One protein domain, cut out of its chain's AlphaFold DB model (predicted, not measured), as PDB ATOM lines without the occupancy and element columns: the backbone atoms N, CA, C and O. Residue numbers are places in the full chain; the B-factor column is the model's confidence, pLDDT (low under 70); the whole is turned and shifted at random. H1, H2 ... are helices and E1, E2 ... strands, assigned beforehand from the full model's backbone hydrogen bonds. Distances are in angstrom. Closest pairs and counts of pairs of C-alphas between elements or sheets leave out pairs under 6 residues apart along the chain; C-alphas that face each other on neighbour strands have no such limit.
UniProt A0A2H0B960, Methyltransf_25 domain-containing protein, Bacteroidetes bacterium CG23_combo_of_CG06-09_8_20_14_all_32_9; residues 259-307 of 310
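What this domain is: This is residues 259 to 307 of the 310 residues of the protein "Methyltransf_25 domain-containing protein" of Bacteroidetes bacterium CG23_combo_of_CG06-09_8_20_14_all_32_9 (UniProt A0A2H0B960). A small antiparallel sheet of three strands, with a long unnamed stretch folded back beside its edge strand E3, makes the body, and an arm ending in one short helix, H1, sticks out from it with residues 297 to 307. The printed part has 49 residues, with three named strands and one named helix in the order E1, E2, E3, H1, and the sheet has the order E1, E2, E3. The class is mixed, helices and strands, with 21 residues, under half of those printed, in named elements. The whole is loose, with a radius of gyration of the C-alphas of 12.9 A, and spans 41 by 19 by 13 A, the arm making the length.

How they stand to each other: E1, residues 259 to 262, and E2, residues 265 to 268, form a hairpin over a tight link of 2 residues. They are antiparallel neighbours at 152 degrees between their directions; N 259 and O 267 are 2.8 A apart and N 267 and O 259 are 2.8 A apart, both within hydrogen-bond range. A tight link of 4 residues leads to E3, residues 273 to 278, which forms a hairpin with E2. These two are antiparallel at 156 degrees, with N 275 and O 266 at 2.8 A and N 266 and O 275 at 2.9 A, within hydrogen-bond range; the C-alphas of Tyr 267 and Ala 274 face each other at 4.3 A. E1, E2 and E3 make a meander, each strand the antiparallel neighbour of the one before, with E1 and E3 as edge strands. Residues 277 to 278 of E3 pair with residues 281 to 282, and residues 273 to 274 of E3 pair with residues 290 to 291, both antiparallel. H1, residues 299 to 305, is not on the sheet, with 0 pairs of C-alphas within 10 A, and is apart from E1 and E2. In H1 every O i to N i+4 pair is within hydrogen-bond range.

Where its parts are: E1 begins with C-alpha 259 at (-14.768, -5.125, 40.576) and measures 8.7 A from first to last C-alpha. E2 measures 10.3 A. E3, the longest strand with 6 residues, measures 16.4 A and ends with C-alpha 278 at (-19.531, -18.985, 34.049). H1 measures 10.0 A and ends with C-alpha 305 at (-33.598, 13.326, 40.095).

The domain as a whole: The two C-alphas farthest apart, those of Ile 281 and Asn 307, are 41.3 A apart. Without residues 297 to 307, which stand free, the body has 38 residues and spans 25 by 20 by 12 A. The link from E3 to H1 is long, with 20 residues, 279 to 298. The printed part has no cut. Its mean pLDDT is 96.9, and no printed residue is under 70.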
ATOM      1  N   ILE A 259     -13.965  -4.936  39.375       95.88
ATOM      2  CA  ILE A 259     -14.768  -5.125  40.576       95.88
ATOM      3  C   ILE A 259     -15.593  -6.392  40.408       95.88
ATOM      4  O   ILE A 259     -16.304  -6.559  39.414       95.88
ATOM      5  N   LYS A 260     -15.573  -7.262  41.419       96.75
ATOM      6  CA  LYS A 260     -16.529  -8.365  41.522       96.75
ATOM      7  C   LYS A 260     -17.903  -7.817  41.909       96.75
ATOM      8  O   LYS A 260     -18.220  -7.695  43.089       96.75
ATOM      9  N   TYR A 261     -18.703  -7.456  40.906       96.00
ATOM     10  CA  TYR A 261     -20.051  -6.918  41.101       96.00
ATOM     11  C   TYR A 261     -21.005  -7.982  41.662       96.00
ATOM     12  O   TYR A 261     -21.848  -7.691  42.507       96.00
ATOM     13  N   SER A 262     -20.859  -9.233  41.222       96.25
ATOM     14  CA  SER A 262     -21.566 -10.388  41.781       96.25
ATOM     15  C   SER A 262     -20.752 -11.672  41.590       96.25
ATOM     16  O   SER A 262     -19.657 -11.654  41.029       96.25
ATOM     17  N   ASN A 263     -21.282 -12.821  42.020       96.19
ATOM     18  CA  ASN A 263     -20.670 -14.124  41.717       96.19
ATOM     19  C   ASN A 263     -20.712 -14.491  40.224       96.19
ATOM     20  O   ASN A 263     -20.040 -15.433  39.826       96.19
ATOM     21  N   LEU A 264     -21.477 -13.755  39.414       97.62
ATOM     22  CA  LEU A 264     -21.673 -14.022  37.987       97.62
ATOM     23  C   LEU A 264     -21.093 -12.921  37.089       97.62
ATOM     24  O   LEU A 264     -21.196 -13.021  35.867       97.62
ATOM     25  N   LEU A 265     -20.540 -11.847  37.664       97.62
ATOM     26  CA  LEU A 265     -20.192 -10.647  36.910       97.62
ATOM     27  C   LEU A 265     -18.986  -9.914  37.503       97.62
ATOM     28  O   LEU A 265     -18.996  -9.518  38.673       97.62
ATOM     29  N   LEU A 266     -17.991  -9.666  36.655       98.31
ATOM     30  CA  LEU A 266     -16.934  -8.681  36.873       98.31
ATOM     31  C   LEU A 266     -17.279  -7.393  36.123       98.31
ATOM     32  O   LEU A 266     -17.908  -7.441  35.068       98.31
ATOM     33  N   TYR A 267     -16.866  -6.242  36.645       98.12
ATOM     34  CA  TYR A 267     -17.148  -4.944  36.036       98.12
ATOM     35  C   TYR A 267     -15.965  -3.988  36.160       98.12
ATOM     36  O   TYR A 267     -15.419  -3.811  37.247       98.12
ATOM     37  N   SER A 268     -15.609  -3.333  35.059       97.44
ATOM     38  CA  SER A 268     -14.643  -2.234  35.040       97.44
ATOM     39  C   SER A 268     -15.392  -0.906  35.021       97.44
ATOM     40  O   SER A 268     -16.131  -0.611  34.079       97.44
ATOM     41  N   LYS A 269     -15.178  -0.085  36.054       95.94
ATOM     42  CA  LYS A 269     -15.795   1.247  36.154       95.94
ATOM     43  C   LYS A 269     -15.294   2.197  35.075       95.94
ATOM     44  O   LYS A 269     -16.061   3.027  34.607       95.94
ATOM     45  N   GLU A 270     -14.030   2.073  34.688       95.62
ATOM     46  CA  GLU A 270     -13.371   2.995  33.764       95.62
ATOM     47  C   GLU A 270     -13.762   2.715  32.312       95.62
ATOM     48  O   GLU A 270     -13.928   3.646  31.530       95.62
ATOM     49  N   SER A 271     -13.919   1.438  31.950       96.31
ATOM     50  CA  SER A 271     -14.310   1.047  30.588       96.31
ATOM     51  C   SER A 271     -15.817   0.863  30.410       96.31
ATOM     52  O   SER A 271     -16.282   0.755  29.278       96.31
ATOM     53  N   PHE A 272     -16.588   0.839  31.502       97.50
ATOM     54  CA  PHE A 272     -18.017   0.513  31.510       97.50
ATOM     55  C   PHE A 272     -18.336  -0.879  30.950       97.50
ATOM     56  O   PHE A 272     -19.443  -1.127  30.463       97.50
ATOM     57  N   LEU A 273     -17.363  -1.790  31.007       98.00
ATOM     58  CA  LEU A 273     -17.494  -3.146  30.496       98.00
ATOM     59  C   LEU A 273     -17.728  -4.125  31.636       98.00
ATOM     60  O   LEU A 273     -17.013  -4.127  32.642       98.00
ATOM     61  N   ALA A 274     -18.726  -4.977  31.446       98.06
ATOM     62  CA  ALA A 274     -18.997  -6.120  32.293       98.06
ATOM     63  C   ALA A 274     -18.522  -7.411  31.614       98.06
ATOM     64  O   ALA A 274     -18.624  -7.550  30.395       98.06
ATOM     65  N   TYR A 275     -18.032  -8.358  32.408       98.56
ATOM     66  CA  TYR A 275     -17.547  -9.659  31.954       98.56
ATOM     67  C   TYR A 275     -18.241 -10.764  32.748       98.56
ATOM     68  O   TYR A 275     -18.259 -10.697  33.984       98.56
ATOM     69  N   PRO A 276     -18.826 -11.773  32.085       98.50
ATOM     70  CA  PRO A 276     -19.512 -12.843  32.785       98.50
ATOM     71  C   PRO A 276     -18.521 -13.756  33.515       98.50
ATOM     72  O   PRO A 276     -17.370 -13.925  33.108       98.50
ATOM     73  N   ILE A 277     -19.004 -14.384  34.582       98.69
ATOM     74  CA  ILE A 277     -18.358 -15.514  35.250       98.69
ATOM     75  C   ILE A 277     -19.268 -16.725  35.032       98.69
ATOM     76  O   ILE A 277     -20.430 -16.699  35.441       98.69
ATOM     77  N   ILE A 278     -18.762 -17.772  34.377       98.38
ATOM     78  CA  ILE A 278     -19.531 -18.985  34.049       98.38
ATOM     79  C   ILE A 278     -18.840 -20.188  34.692       98.38
ATOM     80  O   ILE A 278     -17.662 -20.420  34.436       98.38
ATOM     81  N   ASP A 279     -19.564 -20.945  35.523       96.25
ATOM     82  CA  ASP A 279     -19.022 -22.038  36.351       96.25
ATOM     83  C   ASP A 279     -17.766 -21.603  37.142       96.25
ATOM     84  O   ASP A 279     -16.750 -22.294  37.153       96.25
ATOM     85  N   ASP A 280     -17.818 -20.436  37.796       96.75
ATOM     86  CA  ASP A 280     -16.703 -19.784  38.516       96.75
ATOM     87  C   ASP A 280     -15.448 -19.486  37.674       96.75
ATOM     88  O   ASP A 280     -14.395 -19.192  38.234       96.75
ATOM     89  N   ILE A 281     -15.542 -19.538  36.344       98.38
ATOM     90  CA  ILE A 281     -14.460 -19.166  35.428       98.38
ATOM     91  C   ILE A 281     -14.786 -17.774  34.867       98.38
ATOM     92  O   ILE A 281     -15.771 -17.632  34.133       98.38
ATOM     93  N   PRO A 282     -14.010 -16.727  35.203       98.62
ATOM     94  CA  PRO A 282     -14.130 -15.422  34.566       98.62
ATOM     95  C   PRO A 282     -13.865 -15.508  33.064       98.62
ATOM     96  O   PRO A 282     -12.848 -16.057  32.638       98.62
ATOM     97  N   CYS A 283     -14.761 -14.929  32.266       98.56
ATOM     98  CA  CYS A 283     -14.634 -14.902  30.816       98.56
ATOM     99  C   CYS A 283     -14.041 -13.560  30.356       98.56
ATOM    100  O   CYS A 283     -14.788 -12.611  30.110       98.56
ATOM    101  N   LEU A 284     -12.710 -13.455  30.277       98.38
ATOM    102  CA  LEU A 284     -11.986 -12.187  30.080       98.38
ATOM    103  C   LEU A 284     -11.411 -12.029  28.666       98.38
ATOM    104  O   LEU A 284     -10.350 -11.439  28.471       98.38
ATOM    105  N   LEU A 285     -12.134 -12.516  27.657       97.38
ATOM    106  CA  LEU A 285     -11.900 -12.112  26.270       97.38
ATOM    107  C   LEU A 285     -12.624 -10.796  25.995       97.38
ATOM    108  O   LEU A 285     -13.737 -10.580  26.484       97.38
ATOM    109  N   LYS A 286     -12.054  -9.936  25.146       95.25
ATOM    110  CA  LYS A 286     -12.740  -8.708  24.711       95.25
ATOM    111  C   LYS A 286     -14.092  -9.010  24.061       95.25
ATOM    112  O   LYS A 286     -15.051  -8.271  24.268       95.25
ATOM    113  N   GLU A 287     -14.203 -10.127  23.341       95.00
ATOM    114  CA  GLU A 287     -15.438 -10.584  22.699       95.00
ATOM    115  C   GLU A 287     -16.503 -11.050  23.704       95.00
ATOM    116  O   GLU A 287     -17.662 -11.202  23.329       95.00
ATOM    117  N   ASN A 288     -16.135 -11.280  24.969       95.75
ATOM    118  CA  ASN A 288     -17.078 -11.595  26.046       95.75
ATOM    119  C   ASN A 288     -17.561 -10.350  26.802       95.75
ATOM    120  O   ASN A 288     -18.417 -10.476  27.679       95.75
ATOM    121  N   SER A 289     -17.028  -9.167  26.485       96.56
ATOM    122  CA  SER A 289     -17.426  -7.931  27.152       96.56
ATOM    123  C   SER A 289     -18.858  -7.520  26.796       96.56
ATOM    124  O   SER A 289     -19.326  -7.671  25.666       96.56
ATOM    125  N   ILE A 290     -19.557  -6.969  27.784       97.88
ATOM    126  CA  ILE A 290     -20.884  -6.373  27.644       97.88
ATOM    127  C   ILE A 290     -20.763  -4.896  28.009       97.88
ATOM    128  O   ILE A 290     -20.325  -4.564  29.111       97.88
ATOM    129  N   LEU A 291     -21.179  -4.004  27.108       97.69
ATOM    130  CA  LEU A 291     -21.279  -2.579  27.415       97.69
ATOM    131  C   LEU A 291     -22.404  -2.353  28.433       97.69
ATOM    132  O   LEU A 291     -23.573  -2.603  28.140       97.69
ATOM    133  N   ALA A 292     -22.051  -1.874  29.624       97.06
ATOM    134  CA  ALA A 292     -22.950  -1.779  30.768       97.06
ATOM    135  C   ALA A 292     -22.805  -0.426  31.494       97.06
ATOM    136  O   ALA A 292     -22.632  -0.365  32.709       97.06
ATOM    137  N   THR A 293     -22.907   0.680  30.750       97.00
ATOM    138  CA  THR A 293     -22.716   2.062  31.248       97.00
ATOM    139  C   THR A 293     -23.619   2.453  32.415       97.00
ATOM    140  O   THR A 293     -23.247   3.300  33.222       97.00
ATOM    141  N   HIS A 294     -24.785   1.819  32.535       95.88
ATOM    142  CA  HIS A 294     -25.742   2.052  33.613       95.88
ATOM    143  C   HIS A 294     -25.772   0.935  34.665       95.88
ATOM    144  O   HIS A 294     -26.696   0.912  35.472       95.88
ATOM    145  N   LEU A 295     -24.788   0.022  34.694       95.81
ATOM    146  CA  LEU A 295     -24.778  -1.096  35.650       95.81
ATOM    147  C   LEU A 295     -24.824  -0.626  37.110       95.81
ATOM    148  O   LEU A 295     -25.439  -1.268  37.956       95.81
ATOM    149  N   LEU A 296     -24.163   0.497  37.398       94.50
ATOM    150  CA  LEU A 296     -24.121   1.092  38.733       94.50
ATOM    151  C   LEU A 296     -25.224   2.136  38.971       94.50
ATOM    152  O   LEU A 296     -25.250   2.739  40.039       94.50
ATOM    153  N   THR A 297     -26.112   2.378  38.003       94.88
ATOM    154  CA  THR A 297     -27.205   3.345  38.162       94.88
ATOM    155  C   THR A 297     -28.223   2.820  39.174       94.88
ATOM    156  O   THR A 297     -28.848   1.784  38.941       94.88
ATOM    157  N   ASP A 298     -28.473   3.569  40.249       94.88
ATOM    158  CA  ASP A 298     -29.653   3.342  41.084       94.88
ATOM    159  C   ASP A 298     -30.889   3.918  40.377       94.88
ATOM    160  O   ASP A 298     -31.062   5.129  40.227       94.88
ATOM    161  N   TYR A 299     -31.777   3.032  39.926       95.88
ATOM    162  CA  TYR A 299     -32.978   3.434  39.198       95.88
ATOM    163  C   TYR A 299     -33.956   4.261  40.052       95.88
ATOM    164  O   TYR A 299     -34.700   5.083  39.515       95.88
ATOM    165  N   LYS A 300     -33.983   4.074  41.379       95.69
ATOM    166  CA  LYS A 300     -34.834   4.880  42.268       95.69
ATOM    167  C   LYS A 300     -34.305   6.305  42.371       95.69
ATOM    168  O   LYS A 300     -35.095   7.236  42.233       95.69
ATOM    169  N   GLU A 301     -32.995   6.461  42.552       96.81
ATOM    170  CA  GLU A 301     -32.336   7.771  42.577       96.81
ATOM    171  C   GLU A 301     -32.500   8.493  41.235       96.81
ATOM    172  O   GLU A 301     -32.921   9.649  41.199       96.81
ATOM    173  N   PHE A 302     -32.289   7.784  40.122       96.69
ATOM    174  CA  PHE A 302     -32.526   8.310  38.778       96.69
ATOM    175  C   PHE A 302     -33.953   8.865  38.627       96.69
ATOM    176  O   PHE A 302     -34.139  10.005  38.201       96.69
ATOM    177  N   LYS A 303     -34.981   8.104  39.031       97.88
ATOM    178  CA  LYS A 303     -36.371   8.586  38.974       97.88
ATOM    179  C   LYS A 303     -36.600   9.829  39.829       97.88
ATOM    180  O   LYS A 303     -37.326  10.720  39.394       97.88
ATOM    181  N   GLN A 304     -35.997   9.888  41.016       97.12
ATOM    182  CA  GLN A 304     -36.117  11.033  41.917       97.12
ATOM    183  C   GLN A 304     -35.503  12.296  41.304       97.12
ATOM    184  O   GLN A 304     -36.156  13.336  41.289       97.12
ATOM    185  N   ILE A 305     -34.294  12.202  40.745       97.50
ATOM    186  CA  ILE A 305     -33.598  13.326  40.095       97.50
ATOM    187  C   ILE A 305     -34.391  13.852  38.889       97.50
ATOM    188  O   ILE A 305     -34.415  15.056  38.634       97.50
ATOM    189  N   HIS A 306     -35.070  12.964  38.161       97.31
ATOM    190  CA  HIS A 306     -35.798  13.309  36.939       97.31
ATOM    191  C   HIS A 306     -37.309  13.527  37.127       97.31
ATOM    192  O   HIS A 306     -38.013  13.708  36.137       97.31
ATOM    193  N   ASN A 307     -37.818  13.542  38.366       96.56
ATOM    194  CA  ASN A 307     -39.246  13.701  38.678       96.56
ATOM    195  C   ASN A 307     -40.164  12.711  37.921       96.56
ATOM    196  O   ASN A 307     -41.259  13.072  37.488       96.56
TER     197      ASN A 307